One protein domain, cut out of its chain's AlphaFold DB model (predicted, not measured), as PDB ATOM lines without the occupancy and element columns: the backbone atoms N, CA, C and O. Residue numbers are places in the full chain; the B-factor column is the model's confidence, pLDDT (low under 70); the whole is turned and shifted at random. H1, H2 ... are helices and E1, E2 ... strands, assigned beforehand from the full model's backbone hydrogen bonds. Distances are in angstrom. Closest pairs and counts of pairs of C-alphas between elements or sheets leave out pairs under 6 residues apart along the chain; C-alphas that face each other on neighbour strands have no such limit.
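Overview. This is residues 10 to 76 of the 188 residues of the protein "Metallophosphoesterase" of Klebsiella pneumoniae subsp. pneumoniae (UniProt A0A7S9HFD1). Two short parallel strands, E1 and E2, lie side by side as a narrow ribbon, with a slanted pair of touching helices, H2 and H3, to one side of it; the chain runs out along E1, back along H2 and out again along E2. The small helix H1 sits away from these parts at one end of the longest axis and touches no helix. The printed part has 67 residues with three named helices and two named strands, in the order H1, E1, H2, E2, H3; the class is mostly helix, though under half of the residues are in named elements. The whole is compact, with a radius of gyration of the C-alphas of 11.9 A, and elongated in outline, spanning 34 by 21 by 18 A.

Arrangement. Start with H1, residues 10 to 15, which is apart from H2, residues 34 to 44, from E2, residues 51 to 53, and from H3, residues 61 to 70. Go on to E1, residues 22 to 24, and set it beside E2: these neighbour strands are parallel, their directions 20 degrees apart. Between them, look for N 24 and O 52 at 2.9 A and N 52 and O 22 at 2.9 A, both within hydrogen-bond range. C-alphas 22 and 51, which face each other, are 4.5 A apart. E1, H2 and E2 make a strand-helix-strand unit, two parallel neighbour strands with a helix between them in the chain, and its crossover is right-handed. The closest C-alphas of H2 and E2 are those of Ile 44 and Cys 51, 7.4 A apart. Farther on, H3 touches H2 at a steep tilt of 46 degrees, running the same way, and their closest C-alphas, of Ser 34 and Ala 63, are 5.6 A apart. E1 and H3 are apart. In H1, H2 and H3 every O i to N i+4 pair is within hydrogen-bond range.

Along the chain. Find C-alpha 10 at (16.849, 8.629, -48.242); from there H1 runs 8.6 A to Ser 15. E1 goes from Ile 22 to Ala 24, 6.7 A. Look next at C-alpha 34 at (-3.430, -1.386, -44.081), where H2 begins its 15.3 A to Ile 44. E2 covers 6.8 A from Cys 51 to Trp 53. H3 begins at Gln 61 and ends 14.0 A away at C-alpha 70, (1.802, -5.084, -35.107).

Size, cuts and confidence. The two C-alphas farthest apart, those of Gln 16 and Pro 62, are 34.3 A from each other. The printed part has no cut, and the four links between its named elements are short, with none long. Look at the B-factor column for the confidence: the mean pLDDT of the printed part is 87.5, and residues 74 to 76 are under 70.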
ATOM      1  N   SER A  10      15.488   8.604 -47.703       94.31
ATOM      2  CA  SER A  10      16.849   8.629 -48.242       94.31
ATOM      3  C   SER A  10      17.562   9.943 -47.921       94.31
ATOM      4  O   SER A  10      18.738   9.930 -47.563       94.31
ATOM      5  N   ALA A  11      16.859  11.077 -48.007       94.44
ATOM      6  CA  ALA A  11      17.408  12.383 -47.656       94.44
ATOM      7  C   ALA A  11      17.729  12.494 -46.156       94.44
ATOM      8  O   ALA A  11      18.786  13.018 -45.796       94.44
ATOM      9  N   ILE A  12      16.872  11.955 -45.281       93.50
ATOM     10  CA  ILE A  12      17.121  11.916 -43.832       93.50
ATOM     11  C   ILE A  12      18.366  11.071 -43.537       93.50
ATOM     12  O   ILE A  12      19.267  11.551 -42.847       93.50
ATOM     13  N   HIS A  13      18.478   9.871 -44.114       93.50
ATOM     14  CA  HIS A  13      19.675   9.025 -43.980       93.50
ATOM     15  C   HIS A  13      20.941   9.724 -44.484       93.50
ATOM     16  O   HIS A  13      21.962   9.745 -43.794       93.50
ATOM     17  N   ALA A  14      20.868  10.358 -45.657       95.44
ATOM     18  CA  ALA A  14      21.985  11.092 -46.247       95.44
ATOM     19  C   ALA A  14      22.416  12.305 -45.411       95.44
ATOM     20  O   ALA A  14      23.578  12.703 -45.471       95.44
ATOM     21  N   SER A  15      21.511  12.881 -44.612       94.56
ATOM     22  CA  SER A  15      21.840  13.997 -43.722       94.56
ATOM     23  C   SER A  15      22.792  13.601 -42.587       94.56
ATOM     24  O   SER A  15      23.455  14.477 -42.035       94.56
ATOM     25  N   GLN A  16      22.848  12.306 -42.234       89.94
ATOM     26  CA  GLN A  16      23.652  11.753 -41.136       89.94
ATOM     27  C   GLN A  16      23.476  12.496 -39.798       89.94
ATOM     28  O   GLN A  16      24.384  12.532 -38.964       89.94
ATOM     29  N   ARG A  17      22.309  13.112 -39.584       89.69
ATOM     30  CA  ARG A  17      21.993  13.818 -38.341       89.69
ATOM     31  C   ARG A  17      21.527  12.819 -37.280       89.69
ATOM     32  O   ARG A  17      20.708  11.955 -37.599       89.69
ATOM     33  N   PRO A  18      22.004  12.930 -36.027       88.62
ATOM     34  CA  PRO A  18      21.435  12.151 -34.939       88.62
ATOM     35  C   PRO A  18      19.962  12.531 -34.757       88.62
ATOM     36  O   PRO A  18      19.597  13.704 -34.846       88.62
ATOM     37  N   CYS A  19      19.121  11.527 -34.528       85.94
ATOM     38  CA  CYS A  19      17.692  11.683 -34.303       85.94
ATOM     39  C   CYS A  19      17.318  10.873 -33.063       85.94
ATOM     40  O   CYS A  19      17.539   9.665 -33.028       85.94
ATOM     41  N   ASP A  20      16.772  11.546 -32.053       85.81
ATOM     42  CA  ASP A  20      16.344  10.901 -30.806       85.81
ATOM     43  C   ASP A  20      14.890  10.413 -30.868       85.81
ATOM     44  O   ASP A  20      14.486   9.561 -30.079       85.81
ATOM     45  N   LEU A  21      14.084  10.972 -31.780       85.19
ATOM     46  CA  LEU A  21      12.659  10.680 -31.916       85.19
ATOM     47  C   LEU A  21      12.146  11.064 -33.308       85.19
ATOM     48  O   LEU A  21      12.342  12.193 -33.758       85.19
ATOM     49  N   ILE A  22      11.402  10.154 -33.930       88.81
ATOM     50  CA  ILE A  22      10.596  10.420 -35.122       88.81
ATOM     51  C   ILE A  22       9.156  10.683 -34.681       88.81
ATOM     52  O   ILE A  22       8.607   9.965 -33.845       88.81
ATOM     53  N   VAL A  23       8.538  11.718 -35.248       86.94
ATOM     54  CA  VAL A  23       7.151  12.090 -34.961       86.94
ATOM     55  C   VAL A  23       6.370  12.152 -36.269       86.94
ATOM     56  O   VAL A  23       6.681  12.963 -37.138       86.94
ATOM     57  N   ALA A  24       5.343  11.316 -36.389       88.88
ATOM     58  CA  ALA A  24       4.405  11.293 -37.506       88.88
ATOM     59  C   ALA A  24       3.078  11.963 -37.106       88.88
ATOM     60  O   ALA A  24       2.308  11.415 -36.319       88.88
ATOM     61  N   THR A  25       2.808  13.162 -37.626       86.50
ATOM     62  CA  THR A  25       1.688  14.013 -37.181       86.50
ATOM     63  C   THR A  25       0.392  13.837 -37.985       86.50
ATOM     64  O   THR A  25      -0.346  14.804 -38.171       86.50
ATOM     65  N   GLY A  26       0.107  12.624 -38.459       87.19
ATOM     66  CA  GLY A  26      -1.133  12.270 -39.160       87.19
ATOM     67  C   GLY A  26      -1.066  12.329 -40.685       87.19
ATOM     68  O   GLY A  26      -0.053  12.732 -41.253       87.19
ATOM     69  N   ASP A  27      -2.157  11.892 -41.310       89.75
ATOM     70  CA  ASP A  27      -2.336  11.676 -42.750       89.75
ATOM     71  C   ASP A  27      -1.254  10.766 -43.346       89.75
ATOM     72  O   ASP A  27      -0.598  11.081 -44.341       89.75
ATOM     73  N   LEU A  28      -1.054   9.605 -42.713       90.12
ATOM     74  CA  LEU A  28      -0.099   8.598 -43.179       90.12
ATOM     75  C   LEU A  28      -0.639   7.789 -44.357       90.12
ATOM     76  O   LEU A  28       0.141   7.311 -45.183       90.12
ATOM     77  N   ALA A  29      -1.960   7.631 -44.439       89.81
ATOM     78  CA  ALA A  29      -2.621   6.933 -45.530       89.81
ATOM     79  C   ALA A  29      -3.767   7.761 -46.117       89.81
ATOM     80  O   ALA A  29      -4.631   8.250 -45.398       89.81
ATOM     81  N   GLN A  30      -3.823   7.835 -47.450       84.19
ATOM     82  CA  GLN A  30      -4.910   8.505 -48.174       84.19
ATOM     83  C   GLN A  30      -6.040   7.549 -48.572       84.19
ATOM     84  O   GLN A  30      -7.188   7.955 -48.735       84.19
ATOM     85  N   ASP A  31      -5.716   6.272 -48.777       85.81
ATOM     86  CA  ASP A  31      -6.641   5.238 -49.255       85.81
ATOM     87  C   ASP A  31      -7.195   4.359 -48.125       85.81
ATOM     88  O   ASP A  31      -7.903   3.383 -48.380       85.81
ATOM     89  N   HIS A  32      -6.865   4.710 -46.878       84.44
ATOM     90  CA  HIS A  32      -7.270   4.022 -45.654       84.44
ATOM     91  C   HIS A  32      -6.788   2.561 -45.574       84.44
ATOM     92  O   HIS A  32      -7.278   1.790 -44.744       84.44
ATOM     93  N   SER A  33      -5.848   2.156 -46.433       88.62
ATOM     94  CA  SER A  33      -5.415   0.769 -46.533       88.62
ATOM     95  C   SER A  33      -4.399   0.407 -45.449       88.62
ATOM     96  O   SER A  33      -3.495   1.173 -45.118       88.62
ATOM     97  N   SER A  34      -4.484  -0.824 -44.937       91.75
ATOM     98  CA  SER A  34      -3.430  -1.386 -44.081       91.75
ATOM     99  C   SER A  34      -2.075  -1.433 -44.791       91.75
ATOM    100  O   SER A  34      -1.047  -1.258 -44.148       91.75
ATOM    101  N   ALA A  35      -2.069  -1.613 -46.116       92.88
ATOM    102  CA  ALA A  35      -0.848  -1.643 -46.916       92.88
ATOM    103  C   ALA A  35      -0.076  -0.313 -46.854       92.88
ATOM    104  O   ALA A  35       1.147  -0.331 -46.745       92.88
ATOM    105  N   ALA A  36      -0.771   0.831 -46.856       93.06
ATOM    106  CA  ALA A  36      -0.131   2.135 -46.701       93.06
ATOM    107  C   ALA A  36       0.561   2.276 -45.332       93.06
ATOM    108  O   ALA A  36       1.717   2.694 -45.263       93.06
ATOM    109  N   TYR A  37      -0.093   1.849 -44.246       94.25
ATOM    110  CA  TYR A  37       0.514   1.874 -42.908       94.25
ATOM    111  C   TYR A  37       1.668   0.874 -42.757       94.25
ATOM    112  O   TYR A  37       2.645   1.181 -42.079       94.25
ATOM    113  N   GLN A  38       1.590  -0.297 -43.403       94.44
ATOM    114  CA  GLN A  38       2.703  -1.255 -43.459       94.44
ATOM    115  C   GLN A  38       3.901  -0.639 -44.179       94.44
ATOM    116  O   GLN A  38       5.007  -0.666 -43.649       94.44
ATOM    117  N   HIS A  39       3.671  -0.008 -45.333       94.00
ATOM    118  CA  HIS A  39       4.726   0.658 -46.090       94.00
ATOM    119  C   HIS A  39       5.399   1.780 -45.287       94.00
ATOM    120  O   HIS A  39       6.626   1.898 -45.281       94.00
ATOM    121  N   PHE A  40       4.605   2.578 -44.566       94.50
ATOM    122  CA  PHE A  40       5.130   3.555 -43.616       94.50
ATOM    123  C   PHE A  40       5.979   2.879 -42.530       94.50
ATOM    124  O   PHE A  40       7.106   3.294 -42.267       94.50
ATOM    125  N   ALA A  41       5.475   1.814 -41.907       94.19
ATOM    126  CA  ALA A  41       6.187   1.143 -40.829       94.19
ATOM    127  C   ALA A  41       7.527   0.541 -41.287       94.19
ATOM    128  O   ALA A  41       8.532   0.685 -40.593       94.19
ATOM    129  N   GLU A  42       7.566  -0.066 -42.473       94.69
ATOM    130  CA  GLU A  42       8.785  -0.598 -43.093       94.69
ATOM    131  C   GLU A  42       9.833   0.494 -43.332       94.69
ATOM    132  O   GLU A  42      11.016   0.300 -43.051       94.69
ATOM    133  N   GLY A  43       9.404   1.661 -43.819       94.12
ATOM    134  CA  GLY A  43      10.295   2.796 -44.023       94.12
ATOM    135  C   GLY A  43      10.871   3.326 -42.710       94.12
ATOM    136  O   GLY A  43      12.081   3.538 -42.593       94.12
ATOM    137  N   ILE A  44      10.023   3.479 -41.691       93.62
ATOM    138  CA  ILE A  44      10.439   3.927 -40.358       93.62
ATOM    139  C   ILE A  44      11.349   2.910 -39.656       93.62
ATOM    140  O   ILE A  44      12.280   3.313 -38.962       93.62
ATOM    141  N   ALA A  45      11.163   1.609 -39.885       92.31
ATOM    142  CA  ALA A  45      12.013   0.563 -39.312       92.31
ATOM    143  C   ALA A  45      13.490   0.659 -39.743       92.31
ATOM    144  O   ALA A  45      14.357   0.043 -39.123       92.31
ATOM    145  N   SER A  46      13.802   1.442 -40.783       92.56
ATOM    146  CA  SER A  46      15.185   1.723 -41.185       92.56
ATOM    147  C   SER A  46      15.938   2.663 -40.230       92.56
ATOM    148  O   SER A  46      17.158   2.790 -40.345       92.56
ATOM    149  N   PHE A  47      15.250   3.313 -39.284       91.19
ATOM    150  CA  PHE A  47      15.849   4.217 -38.303       91.19
ATOM    151  C   PHE A  47      15.961   3.556 -36.927       91.19
ATOM    152  O   PHE A  47      15.081   2.821 -36.493       91.19
ATOM    153  N   ALA A  48      17.039   3.867 -36.203       89.06
ATOM    154  CA  ALA A  48      17.217   3.415 -34.821       89.06
ATOM    155  C   ALA A  48      16.373   4.217 -33.811       89.06
ATOM    156  O   ALA A  48      16.164   3.767 -32.686       89.06
ATOM    157  N   ALA A  49      15.931   5.417 -34.196       88.25
ATOM    158  CA  ALA A  49      15.134   6.288 -33.348       88.25
ATOM    159  C   ALA A  49      13.726   5.703 -33.143       88.25
ATOM    160  O   ALA A  49      13.126   5.219 -34.105       88.25
ATOM    161  N   PRO A  50      13.157   5.784 -31.926       88.06
ATOM    162  CA  PRO A  50      11.756   5.452 -31.723       88.06
ATOM    163  C   PRO A  50      10.864   6.369 -32.564       88.06
ATOM    164  O   PRO A  50      11.192   7.534 -32.799       88.06
ATOM    165  N   CYS A  51       9.711   5.853 -32.977       87.38
ATOM    166  CA  CYS A  51       8.706   6.620 -33.697       87.38
ATOM    167  C   CYS A  51       7.413   6.688 -32.890       87.38
ATOM    168  O   CYS A  51       6.914   5.666 -32.423       87.38
ATOM    169  N   VAL A  52       6.862   7.892 -32.770       85.06
ATOM    170  CA  VAL A  52       5.522   8.147 -32.234       85.06
ATOM    171  C   VAL A  52       4.640   8.732 -33.327       85.06
ATOM    172  O   VAL A  52       5.132   9.357 -34.267       85.06
ATOM    173  N   TRP A  53       3.332   8.533 -33.207       84.88
ATOM    174  CA  TRP A  53       2.378   8.956 -34.222       84.88
ATOM    175  C   TRP A  53       1.062   9.431 -33.610       84.88
ATOM    176  O   TRP A  53       0.707   9.059 -32.491       84.88
ATOM    177  N   LEU A  54       0.337  10.248 -34.368       83.31
ATOM    178  CA  LEU A  54      -1.050  10.633 -34.110       83.31
ATOM    179  C   LEU A  54      -1.828  10.593 -35.435       83.31
ATOM    180  O   LEU A  54      -1.221  10.837 -36.475       83.31
ATOM    181  N   PRO A  55      -3.128  10.261 -35.424       83.56
ATOM    182  CA  PRO A  55      -3.919  10.183 -36.646       83.56
ATOM    183  C   PRO A  55      -4.269  11.575 -37.184       83.56
ATOM    184  O   PRO A  55      -4.560  12.499 -36.417       83.56
ATOM    185  N   GLY A  56      -4.287  11.691 -38.508       84.06
ATOM    186  CA  GLY A  56      -4.872  12.811 -39.236       84.06
ATOM    187  C   GLY A  56      -6.327  12.568 -39.617       84.06
ATOM    188  O   GLY A  56      -6.927  11.562 -39.227       84.06
ATOM    189  N   ASN A  57      -6.927  13.501 -40.357       82.31
ATOM    190  CA  ASN A  57      -8.322  13.364 -40.781       82.31
ATOM    191  C   ASN A  57      -8.510  12.349 -41.920       82.31
ATOM    192  O   ASN A  57      -9.625  11.859 -42.105       82.31
ATOM    193  N   HIS A  58      -7.453  12.031 -42.672       84.75
ATOM    194  CA  HIS A  58      -7.477  10.997 -43.709       84.75
ATOM    195  C   HIS A  58      -7.132   9.601 -43.174       84.75
ATOM    196  O   HIS A  58      -7.401   8.601 -43.838       84.75
ATOM    197  N   ASP A  59      -6.608   9.493 -41.952       85.75
ATOM    198  CA  ASP A  59      -6.270   8.194 -41.387       85.75
ATOM    199  C   ASP A  59      -7.515   7.442 -40.901       85.75
ATOM    200  O   ASP A  59      -8.261   7.866 -40.010       85.75
ATOM    201  N   PHE A  60      -7.699   6.229 -41.418       86.50
ATOM    202  CA  PHE A  60      -8.619   5.270 -40.822       86.50
ATOM    203  C   PHE A  60      -8.008   4.642 -39.568       86.50
ATOM    204  O   PHE A  60      -7.271   3.652 -39.633       86.50
ATOM    205  N   GLN A  61      -8.361   5.226 -38.422       82.69
ATOM    206  CA  GLN A  61      -7.814   4.884 -37.111       82.69
ATOM    207  C   GLN A  61      -7.731   3.368 -36.849       82.69
ATOM    208  O   GLN A  61      -6.630   2.916 -36.554       82.69
ATOM    209  N   PRO A  62      -8.789   2.540 -36.992       85.62
ATOM    210  CA  PRO A  62      -8.694   1.118 -36.651       85.62
ATOM    211  C   PRO A  62      -7.566   0.374 -37.379       85.62
ATOM    212  O   PRO A  62      -6.834  -0.379 -36.742       85.62
ATOM    213  N   ALA A  63      -7.393   0.627 -38.682       87.38
ATOM    214  CA  ALA A  63      -6.326   0.012 -39.468       87.38
ATOM    215  C   ALA A  63      -4.945   0.588 -39.124       87.38
ATOM    216  O   ALA A  63      -3.971  -0.162 -39.085       87.38
ATOM    217  N   MET A  64      -4.857   1.891 -38.845       87.31
ATOM    218  CA  MET A  64      -3.624   2.543 -38.395       87.31
ATOM    219  C   MET A  64      -3.146   1.947 -37.064       87.31
ATOM    220  O   MET A  64      -2.015   1.477 -36.964       87.31
ATOM    221  N   TYR A  65      -4.038   1.896 -36.066       85.06
ATOM    222  CA  TYR A  65      -3.775   1.342 -34.739       85.06
ATOM    223  C   TYR A  65      -3.289  -0.105 -34.828       85.06
ATOM    224  O   TYR A  65      -2.220  -0.410 -34.302       85.06
ATOM    225  N   SER A  66      -4.036  -0.982 -35.509       86.81
ATOM    226  CA  SER A  66      -3.672  -2.399 -35.598       86.81
ATOM    227  C   SER A  66      -2.326  -2.593 -36.292       86.81
ATOM    228  O   SER A  66      -1.451  -3.275 -35.770       86.81
ATOM    229  N   THR A  67      -2.132  -1.937 -37.437       90.94
ATOM    230  CA  THR A  67      -0.953  -2.149 -38.283       90.94
ATOM    231  C   THR A  67       0.322  -1.614 -37.634       90.94
ATOM    232  O   THR A  67       1.345  -2.296 -37.620       90.94
ATOM    233  N   LEU A  68       0.280  -0.401 -37.072       89.06
ATOM    234  CA  LEU A  68       1.459   0.200 -36.444       89.06
ATOM    235  C   LEU A  68       1.823  -0.515 -35.139       89.06
ATOM    236  O   LEU A  68       3.005  -0.713 -34.860       89.06
ATOM    237  N   GLN A  69       0.824  -0.981 -34.380       86.19
ATOM    238  CA  GLN A  69       1.055  -1.808 -33.197       86.19
ATOM    239  C   GLN A  69       1.696  -3.157 -33.556       86.19
ATOM    240  O   GLN A  69       2.649  -3.567 -32.893       86.19
ATOM    241  N   GLU A  70       1.215  -3.832 -34.603       88.88
ATOM    242  CA  GLU A  70       1.802  -5.084 -35.107       88.88
ATOM    243  C   GLU A  70       3.250  -4.898 -35.577       88.88
ATOM    244  O   GLU A  70       4.094  -5.762 -35.341       88.88
ATOM    245  N   ALA A  71       3.567  -3.742 -36.167       87.88
ATOM    246  CA  ALA A  71       4.923  -3.384 -36.568       87.88
ATOM    247  C   ALA A  71       5.838  -2.974 -35.394       87.88
ATOM    248  O   ALA A  71       6.993  -2.609 -35.608       87.88
ATOM    249  N   GLY A  72       5.344  -2.998 -34.151       84.31
ATOM    250  CA  GLY A  72       6.099  -2.583 -32.966       84.31
ATOM    251  C   GLY A  72       6.291  -1.067 -32.842       84.31
ATOM    252  O   GLY A  72       6.968  -0.613 -31.917       84.31
ATOM    253  N   ILE A  73       5.661  -0.275 -33.719       83.94
ATOM    254  CA  ILE A  73       5.599   1.184 -33.613       83.94
ATOM    255  C   ILE A  73       4.528   1.503 -32.580       83.94
ATOM    256  O   ILE A  73       3.352   1.747 -32.867       83.94
ATOM    257  N   SER A  74       4.969   1.425 -31.330       64.62
ATOM    258  CA  SER A  74       4.121   1.698 -30.187       64.62
ATOM    259  C   SER A  74       3.577   3.114 -30.305       64.62
ATOM    260  O   SER A  74       4.316   4.066 -30.561       64.62
ATOM    261  N   LEU A  75       2.285   3.267 -30.027       57.50
ATOM    262  CA  LEU A  75       1.833   4.538 -29.486       57.50
ATOM    263  C   LEU A  75       2.746   4.851 -28.299       57.50
ATOM    264  O   LEU A  75       3.034   3.928 -27.519       57.50
ATOM    265  N   PRO A  76       3.181   6.108 -28.102       51.75
ATOM    266  CA  PRO A  76       3.651   6.483 -26.778       51.75
ATOM    267  C   PRO A  76       2.590   5.968 -25.807       51.75
ATOM    268  O   PRO A  76       1.398   6.045 -26.103       51.75
TER     269      PRO A  76